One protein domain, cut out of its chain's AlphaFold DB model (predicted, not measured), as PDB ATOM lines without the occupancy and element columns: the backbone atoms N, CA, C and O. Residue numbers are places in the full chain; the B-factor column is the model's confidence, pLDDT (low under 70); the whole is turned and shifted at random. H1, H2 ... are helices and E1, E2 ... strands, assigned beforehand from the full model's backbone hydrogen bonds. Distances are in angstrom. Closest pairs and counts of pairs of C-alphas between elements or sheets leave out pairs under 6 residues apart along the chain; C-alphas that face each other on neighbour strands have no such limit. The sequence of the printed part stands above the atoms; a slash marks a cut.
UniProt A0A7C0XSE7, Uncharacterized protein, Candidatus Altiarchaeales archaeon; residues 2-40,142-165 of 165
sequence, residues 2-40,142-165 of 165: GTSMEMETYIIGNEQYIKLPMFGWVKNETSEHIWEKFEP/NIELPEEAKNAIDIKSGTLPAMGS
ATOM      1  N   GLY A   2      21.121   2.427 -33.704       53.12
ATOM      2  CA  GLY A   2      22.473   2.983 -33.648       53.12
ATOM      3  C   GLY A   2      23.020   3.131 -35.062       53.12
ATOM      4  O   GLY A   2      22.955   2.184 -35.841       53.12
ATOM      5  N   THR A   3      23.503   4.316 -35.412       64.62
ATOM      6  CA  THR A   3      24.185   4.562 -36.684       64.62
ATOM      7  C   THR A   3      25.650   4.168 -36.516       64.62
ATOM      8  O   THR A   3      26.360   4.786 -35.726       64.62
ATOM      9  N   SER A   4      26.110   3.133 -37.218       65.56
ATOM     10  CA  SER A   4      27.533   2.797 -37.307       65.56
ATOM     11  C   SER A   4      28.164   3.576 -38.458       65.56
ATOM     12  O   SER A   4      27.670   3.506 -39.583       65.56
ATOM     13  N   MET A   5      29.249   4.296 -38.190       69.31
ATOM     14  CA  MET A   5      30.089   4.893 -39.227       69.31
ATOM     15  C   MET A   5      31.409   4.133 -39.260       69.31
ATOM     16  O   MET A   5      32.085   4.030 -38.238       69.31
ATOM     17  N   GLU A   6      31.747   3.578 -40.417       74.94
ATOM     18  CA  GLU A   6      33.060   2.989 -40.654       74.94
ATOM     19  C   GLU A   6      34.037   4.118 -40.988       74.94
ATOM     20  O   GLU A   6      33.770   4.943 -41.863       74.94
ATOM     21  N   MET A   7      35.142   4.179 -40.251       76.88
ATOM     22  CA  MET A   7      36.226   5.123 -40.490       76.88
ATOM     23  C   MET A   7      37.503   4.328 -40.700       76.88
ATOM     24  O   MET A   7      37.839   3.462 -39.893       76.88
ATOM     25  N   GLU A   8      38.208   4.638 -41.780       88.25
ATOM     26  CA  GLU A   8      39.483   4.019 -42.119       88.25
ATOM     27  C   GLU A   8      40.575   5.084 -42.002       88.25
ATOM     28  O   GLU A   8      40.461   6.155 -42.605       88.25
ATOM     29  N   THR A   9      41.608   4.800 -41.208       87.94
ATOM     30  CA  THR A   9      42.694   5.743 -40.921       87.94
ATOM     31  C   THR A   9      44.042   5.042 -41.023       87.94
ATOM     32  O   THR A   9      44.213   3.954 -40.474       87.94
ATOM     33  N   TYR A  10      45.015   5.696 -41.656       90.31
ATOM     34  CA  TYR A  10      46.418   5.279 -41.680       90.31
ATOM     35  C   TYR A  10      47.295   6.393 -41.120       90.31
ATOM     36  O   TYR A  10      47.058   7.564 -41.401       90.31
ATOM     37  N   ILE A  11      48.325   6.031 -40.357       88.62
ATOM     38  CA  ILE A  11      49.368   6.956 -39.904       88.62
ATOM     39  C   ILE A  11      50.707   6.367 -40.346       88.62
ATOM     40  O   ILE A  11      51.043   5.244 -39.971       88.62
ATOM     41  N   ILE A  12      51.448   7.095 -41.183       88.69
ATOM     42  CA  ILE A  12      52.743   6.674 -41.730       88.69
ATOM     43  C   ILE A  12      53.727   7.825 -41.538       88.69
ATOM     44  O   ILE A  12      53.553   8.906 -42.098       88.69
ATOM     45  N   GLY A  13      54.760   7.611 -40.719       86.31
ATOM     46  CA  GLY A  13      55.642   8.701 -40.293       86.31
ATOM     47  C   GLY A  13      54.851   9.771 -39.536       86.31
ATOM     48  O   GLY A  13      54.263   9.459 -38.501       86.31
ATOM     49  N   ASN A  14      54.821  10.991 -40.080       86.94
ATOM     50  CA  ASN A  14      54.069  12.138 -39.553       86.94
ATOM     51  C   ASN A  14      52.869  12.519 -40.443       86.94
ATOM     52  O   ASN A  14      52.364  13.635 -40.358       86.94
ATOM     53  N   GLU A  15      52.429  11.635 -41.341       89.06
ATOM     54  CA  GLU A  15      51.242  11.853 -42.173       89.06
ATOM     55  C   GLU A  15      50.098  10.946 -41.718       89.06
ATOM     56  O   GLU A  15      50.274   9.741 -41.525       89.06
ATOM     57  N   GLN A  16      48.909  11.528 -41.592       90.56
ATOM     58  CA  GLN A  16      47.660  10.829 -41.337       90.56
ATOM     59  C   GLN A  16      46.777  10.889 -42.581       90.56
ATOM     60  O   GLN A  16      46.612  11.948 -43.184       90.56
ATOM     61  N   TYR A  17      46.185   9.752 -42.929       91.75
ATOM     62  CA  TYR A  17      45.246   9.572 -44.029       91.75
ATOM     63  C   TYR A  17      43.918   9.111 -43.446       91.75
ATOM     64  O   TYR A  17      43.899   8.149 -42.682       91.75
ATOM     65  N   ILE A  18      42.819   9.769 -43.800       90.25
ATOM     66  CA  ILE A  18      41.480   9.454 -43.291       90.25
ATOM     67  C   ILE A  18      40.538   9.290 -44.476       90.25
ATOM     68  O   ILE A  18      40.492  10.140 -45.367       90.25
ATOM     69  N   LYS A  19      39.757   8.213 -44.481       89.50
ATOM     70  CA  LYS A  19      38.684   8.007 -45.452       89.50
ATOM     71  C   LYS A  19      37.403   8.627 -44.926       89.50
ATOM     72  O   LYS A  19      36.749   8.080 -44.037       89.50
ATOM     73  N   LEU A  20      37.035   9.774 -45.480       84.38
ATOM     74  CA  LEU A  20      35.795  10.446 -45.124       84.38
ATOM     75  C   LEU A  20      34.645   9.935 -46.002       84.38
ATOM     76  O   LEU A  20      34.786   9.879 -47.232       84.38
ATOM     77  N   PRO A  21      33.474   9.620 -45.415       77.62
ATOM     78  CA  PRO A  21      32.276   9.336 -46.193       77.62
ATOM     79  C   PRO A  21      31.989  10.487 -47.169       77.62
ATOM     80  O   PRO A  21      31.972  11.648 -46.769       77.62
ATOM     81  N   MET A  22      31.770  10.165 -48.449       75.81
ATOM     82  CA  MET A  22      31.496  11.094 -49.568       75.81
ATOM     83  C   MET A  22      32.664  11.954 -50.086       75.81
ATOM     84  O   MET A  22      32.590  12.397 -51.229       75.81
ATOM     85  N   PHE A  23      33.736  12.162 -49.317       76.31
ATOM     86  CA  PHE A  23      34.875  13.001 -49.738       76.31
ATOM     87  C   PHE A  23      36.118  12.202 -50.147       76.31
ATOM     88  O   PHE A  23      37.047  12.764 -50.722       76.31
ATOM     89  N   GLY A  24      36.126  10.891 -49.894       86.19
ATOM     90  CA  GLY A  24      37.264  10.034 -50.204       86.19
ATOM     91  C   GLY A  24      38.413  10.236 -49.218       86.19
ATOM     92  O   GLY A  24      38.197  10.574 -48.052       86.19
ATOM     93  N   TRP A  25      39.633   9.977 -49.679       92.25
ATOM     94  CA  TRP A  25      40.833  10.083 -48.858       92.25
ATOM     95  C   TRP A  25      41.286  11.533 -48.716       92.25
ATOM     96  O   TRP A  25      41.548  12.227 -49.699       92.25
ATOM     97  N   VAL A  26      41.438  11.963 -47.471       90.75
ATOM     98  CA  VAL A  26      42.078  13.226 -47.110       90.75
ATOM     99  C   VAL A  26      43.331  12.935 -46.304       90.75
ATOM    100  O   VAL A  26      43.416  11.897 -45.643       90.75
ATOM    101  N   LYS A  27      44.304  13.842 -46.366       91.69
ATOM    102  CA  LYS A  27      45.515  13.742 -45.562       91.69
ATOM    103  C   LYS A  27      45.819  15.021 -44.807       91.69
ATOM    104  O   LYS A  27      45.450  16.123 -45.218       91.69
ATOM    105  N   ASN A  28      46.517  14.857 -43.698       88.69
ATOM    106  CA  ASN A  28      47.047  15.944 -42.901       88.69
ATOM    107  C   ASN A  28      48.342  15.510 -42.219       88.69
ATOM    108  O   ASN A  28      48.556  14.343 -41.906       88.69
ATOM    109  N   GLU A  29      49.188  16.489 -41.944       87.81
ATOM    110  CA  GLU A  29      50.359  16.298 -41.102       87.81
ATOM    111  C   GLU A  29      49.931  16.152 -39.632       87.81
ATOM    112  O   GLU A  29      49.083  16.909 -39.138       87.81
ATOM    113  N   THR A  30      50.505  15.171 -38.942       83.12
ATOM    114  CA  THR A  30      50.329  14.937 -37.508       83.12
ATOM    115  C   THR A  30      51.388  15.684 -36.701       83.12
ATOM    116  O   THR A  30      52.337  16.243 -37.239       83.12
ATOM    117  N   SER A  31      51.266  15.670 -35.373       78.81
ATOM    118  CA  SER A  31      52.399  16.033 -34.514       78.81
ATOM    119  C   SER A  31      53.568  15.064 -34.724       78.81
ATOM    120  O   SER A  31      53.321  13.871 -34.904       78.81
ATOM    121  N   GLU A  32      54.810  15.540 -34.591       73.38
ATOM    122  CA  GLU A  32      56.025  14.699 -34.654       73.38
ATOM    123  C   GLU A  32      56.000  13.535 -33.644       73.38
ATOM    124  O   GLU A  32      56.537  12.463 -33.898       73.38
ATOM    125  N   HIS A  33      55.288  13.716 -32.531       74.88
ATOM    126  CA  HIS A  33      55.156  12.745 -31.443       74.88
ATOM    127  C   HIS A  33      53.819  11.991 -31.471       74.88
ATOM    128  O   HIS A  33      53.286  11.606 -30.432       74.88
ATOM    129  N   ILE A  34      53.209  11.810 -32.649       76.62
ATOM    130  CA  ILE A  34      51.919  11.107 -32.759       76.62
ATOM    131  C   ILE A  34      51.987   9.690 -32.172       76.62
ATOM    132  O   ILE A  34      51.042   9.246 -31.529       76.62
ATOM    133  N   TRP A  35      53.130   9.021 -32.321       78.44
ATOM    134  CA  TRP A  35      53.356   7.665 -31.829       78.44
ATOM    135  C   TRP A  35      53.440   7.581 -30.303       78.44
ATOM    136  O   TRP A  35      52.938   6.614 -29.743       78.44
ATOM    137  N   GLU A  36      53.928   8.622 -29.621       77.31
ATOM    138  CA  GLU A  36      53.914   8.705 -28.148       77.31
ATOM    139  C   GLU A  36      52.484   8.729 -27.588       77.31
ATOM    140  O   GLU A  36      52.239   8.333 -26.451       77.31
ATOM    141  N   LYS A  37      51.494   9.150 -28.389       68.75
ATOM    142  CA  LYS A  37      50.084   9.040 -27.991       68.75
ATOM    143  C   LYS A  37      49.583   7.602 -27.999       68.75
ATOM    144  O   LYS A  37      48.638   7.324 -27.272       68.75
ATOM    145  N   PHE A  38      50.177   6.725 -28.801       70.50
ATOM    146  CA  PHE A  38      49.811   5.310 -28.903       70.50
ATOM    147  C   PHE A  38      50.733   4.397 -28.106       70.50
ATOM    148  O   PHE A  38      50.464   3.199 -28.003       70.50
ATOM    149  N   GLU A  39      51.806   4.940 -27.531       70.44
ATOM    150  CA  GLU A  39      52.527   4.225 -26.496       70.44
ATOM    151  C   GLU A  39      51.529   3.876 -25.390       70.44
ATOM    152  O   GLU A  39      50.731   4.737 -24.991       70.44
ATOM    153  N   PRO A  40      51.506   2.611 -24.935       62.16
ATOM    154  CA  PRO A  40      50.624   2.203 -23.864       62.16
ATOM    155  C   PRO A  40      51.012   3.010 -22.629       62.16
ATOM    156  O   PRO A  40      51.968   2.685 -21.924       62.16
ATOM    157  N   ASN A 142      52.824  -4.454 -40.669       88.00
ATOM    158  CA  ASN A 142      52.996  -3.963 -42.030       88.00
ATOM    159  C   ASN A 142      51.841  -3.007 -42.339       88.00
ATOM    160  O   ASN A 142      50.684  -3.423 -42.283       88.00
ATOM    161  N   ILE A 143      52.152  -1.742 -42.617       87.19
ATOM    162  CA  ILE A 143      51.161  -0.727 -42.980       87.19
ATOM    163  C   ILE A 143      51.277  -0.496 -44.484       87.19
ATOM    164  O   ILE A 143      52.263   0.070 -44.953       87.19
ATOM    165  N   GLU A 144      50.268  -0.925 -45.236       90.31
ATOM    166  CA  GLU A 144      50.181  -0.694 -46.676       90.31
ATOM    167  C   GLU A 144      49.136   0.382 -46.948       90.31
ATOM    168  O   GLU A 144      47.956   0.203 -46.656       90.31
ATOM    169  N   LEU A 145      49.582   1.517 -47.488       90.44
ATOM    170  CA  LEU A 145      48.680   2.594 -47.871       90.44
ATOM    171  C   LEU A 145      47.900   2.183 -49.133       90.44
ATOM    172  O   LEU A 145      48.537   1.863 -50.143       90.44
ATOM    173  N   PRO A 146      46.556   2.244 -49.131       91.44
ATOM    174  CA  PRO A 146      45.762   1.978 -50.327       91.44
ATOM    175  C   PRO A 146      46.160   2.901 -51.487       91.44
ATOM    176  O   PRO A 146      46.427   4.087 -51.283       91.44
ATOM    177  N   GLU A 147      46.147   2.391 -52.723       90.12
ATOM    178  CA  GLU A 147      46.491   3.178 -53.925       90.12
ATOM    179  C   GLU A 147      45.676   4.477 -54.031       90.12
ATOM    180  O   GLU A 147      46.197   5.527 -54.406       90.12
ATOM    181  N   GLU A 148      44.406   4.426 -53.635       88.00
ATOM    182  CA  GLU A 148      43.475   5.559 -53.646       88.00
ATOM    183  C   GLU A 148      43.901   6.686 -52.693       88.00
ATOM    184  O   GLU A 148      43.632   7.857 -52.962       88.00
ATOM    185  N   ALA A 149      44.591   6.352 -51.599       89.56
ATOM    186  CA  ALA A 149      45.040   7.309 -50.594       89.56
ATOM    187  C   ALA A 149      46.333   8.036 -50.997       89.56
ATOM    188  O   ALA A 149      46.640   9.094 -50.450       89.56
ATOM    189  N   LYS A 150      47.069   7.544 -52.005       86.56
ATOM    190  CA  LYS A 150      48.281   8.217 -52.515       86.56
ATOM    191  C   LYS A 150      47.996   9.606 -53.089       86.56
ATOM    192  O   LYS A 150      48.868  10.467 -53.062       86.56
ATOM    193  N   ASN A 151      46.775   9.820 -53.583       86.50
ATOM    194  CA  ASN A 151      46.305  11.098 -54.122       86.50
ATOM    195  C   ASN A 151      45.398  11.853 -53.132       86.50
ATOM    196  O   ASN A 151      44.595  12.685 -53.556       86.50
ATOM    197  N   ALA A 152      45.481  11.537 -51.834       88.06
ATOM    198  CA  ALA A 152      44.653  12.165 -50.813       88.06
ATOM    199  C   ALA A 152      44.818  13.691 -50.800       88.06
ATOM    200  O   ALA A 152      45.931  14.217 -50.903       88.06
ATOM    201  N   ILE A 153      43.697  14.396 -50.644       86.94
ATOM    202  CA  ILE A 153      43.667  15.861 -50.618       86.94
ATOM    203  C   ILE A 153      44.239  16.340 -49.285       86.94
ATOM    204  O   ILE A 153      43.761  15.933 -48.225       86.94
ATOM    205  N   ASP A 154      45.239  17.219 -49.331       86.00
ATOM    206  CA  ASP A 154      45.790  17.840 -48.129       86.00
ATOM    207  C   ASP A 154      44.825  18.911 -47.591       86.00
ATOM    208  O   ASP A 154      44.477  19.886 -48.267       86.00
ATOM    209  N   ILE A 155      44.377  18.711 -46.351       77.06
ATOM    210  CA  ILE A 155      43.408  19.583 -45.680       77.06
ATOM    211  C   ILE A 155      43.996  20.982 -45.417       77.06
ATOM    212  O   ILE A 155      43.253  21.967 -45.436       77.06
ATOM    213  N   LYS A 156      45.316  21.110 -45.213       67.75
ATOM    214  CA  LYS A 156      45.992  22.397 -44.965       67.75
ATOM    215  C   LYS A 156      46.235  23.197 -46.250       67.75
ATOM    216  O   LYS A 156      46.267  24.424 -46.180       67.75
ATOM    217  N   SER A 157      46.377  22.554 -47.415       57.50
ATOM    218  CA  SER A 157      46.624  23.256 -48.689       57.50
ATOM    219  C   SER A 157      45.366  23.846 -49.347       57.50
ATOM    220  O   SER A 157      45.479  24.544 -50.349       57.50
ATOM    221  N   GLY A 158      44.182  23.613 -48.767       48.62
ATOM    222  CA  GLY A 158      42.960  24.382 -49.014       48.62
ATOM    223  C   GLY A 158      42.246  24.126 -50.343       48.62
ATOM    224  O   GLY A 158      42.505  24.802 -51.326       48.62
ATOM    225  N   THR A 159      41.248  23.238 -50.347       45.72
ATOM    226  CA  THR A 159      39.886  23.457 -50.892       45.72
ATOM    227  C   THR A 159      39.056  22.224 -50.525       45.72
ATOM    228  O   THR A 159      39.091  21.214 -51.221       45.72
ATOM    229  N   LEU A 160      38.280  22.276 -49.439       48.56
ATOM    230  CA  LEU A 160      37.061  21.464 -49.446       48.56
ATOM    231  C   LEU A 160      36.192  22.061 -50.564       48.56
ATOM    232  O   LEU A 160      36.043  23.289 -50.580       48.56
ATOM    233  N   PRO A 161      35.685  21.275 -51.532       44.72
ATOM    234  CA  PRO A 161      34.799  21.815 -52.554       44.72
ATOM    235  C   PRO A 161      33.664  22.560 -51.850       44.72
ATOM    236  O   PRO A 161      33.020  22.019 -50.950       44.72
ATOM    237  N   ALA A 162      33.503  23.841 -52.200       43.88
ATOM    238  CA  ALA A 162      32.512  24.717 -51.598       43.88
ATOM    239  C   ALA A 162      31.148  24.023 -51.622       43.88
ATOM    240  O   ALA A 162      30.732  23.510 -52.663       43.88
ATOM    241  N   MET A 163      30.473  24.002 -50.470       44.34
ATOM    242  CA  MET A 163      29.096  23.535 -50.381       44.34
ATOM    243  C   MET A 163      28.255  24.344 -51.368       44.34
ATOM    244  O   MET A 163      28.038  25.541 -51.174       44.34
ATOM    245  N   GLY A 164      27.830  23.689 -52.450       38.00
ATOM    246  CA  GLY A 164      26.777  24.203 -53.310       38.00
ATOM    247  C   GLY A 164      25.552  24.442 -52.438       38.00
ATOM    248  O   GLY A 164      25.079  23.518 -51.777       38.00
ATOM    249  N   SER A 165      25.151  25.709 -52.370       34.34
ATOM    250  CA  SER A 165      23.952  26.195 -51.683       34.34
ATOM    251  C   SER A 165      22.679  25.685 -52.348       34.34
ATOM    252  O   SER A 165      22.716  25.472 -53.582       34.34
TER     253      SER A 165
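AT A GLANCE: This is residues 2 to 40 and 142 to 165 of the 165 residues of an uncharacterized protein of Candidatus Altiarchaeales archaeon (UniProt A0A7C0XSE7). With little regular structure, this is a small three-stranded sheet with short helix H1 over one face and long loose ends. The printed part has 63 residues, 22 in E1, E2, E3 and H1, class mixed; E1 E2 E3 form a meander, each strand the antiparallel neighbour of the one before. It is loose, radius of gyration of the C-alphas 13.6 A, spans 45 by 35 by 22 A.

HOW THE PARTS SIT: Start at E2, residues 15 to 20: it forms hairpins with E1, residues 8 to 12 (N 10 to O 17, 2.9 A), and E3, residues 24 to 29 (N 18 to O 26, 2.9 A), both within hydrogen-bond range. H1, residues 147 to 151, is on the sheet, height 8.5 A, only just over E3 with 3 C-alphas; their closest C-alphas, Trp 25 and Ala 149, are 5.3 A apart. In H1, 0 of 1 O i to N i+4 and 1 of 2 O i to N i+3 pairs are within range.

IN THESE COORDINATES: Find C-alpha 8 at (39.483, 4.019, -42.119), where E1 begins; it runs 13.5 A, E2 15.8 A, E3 17.1 A. H1, 7.9 A, ends at (46.305, 11.098, -54.122).

THE WHOLE: Residues 41 to 141 are cut out; C-alphas 40 and 142 are 19.3 A apart. pLDDT is under 70 at residues 2 to 5, 37, 40 and 156 to 165.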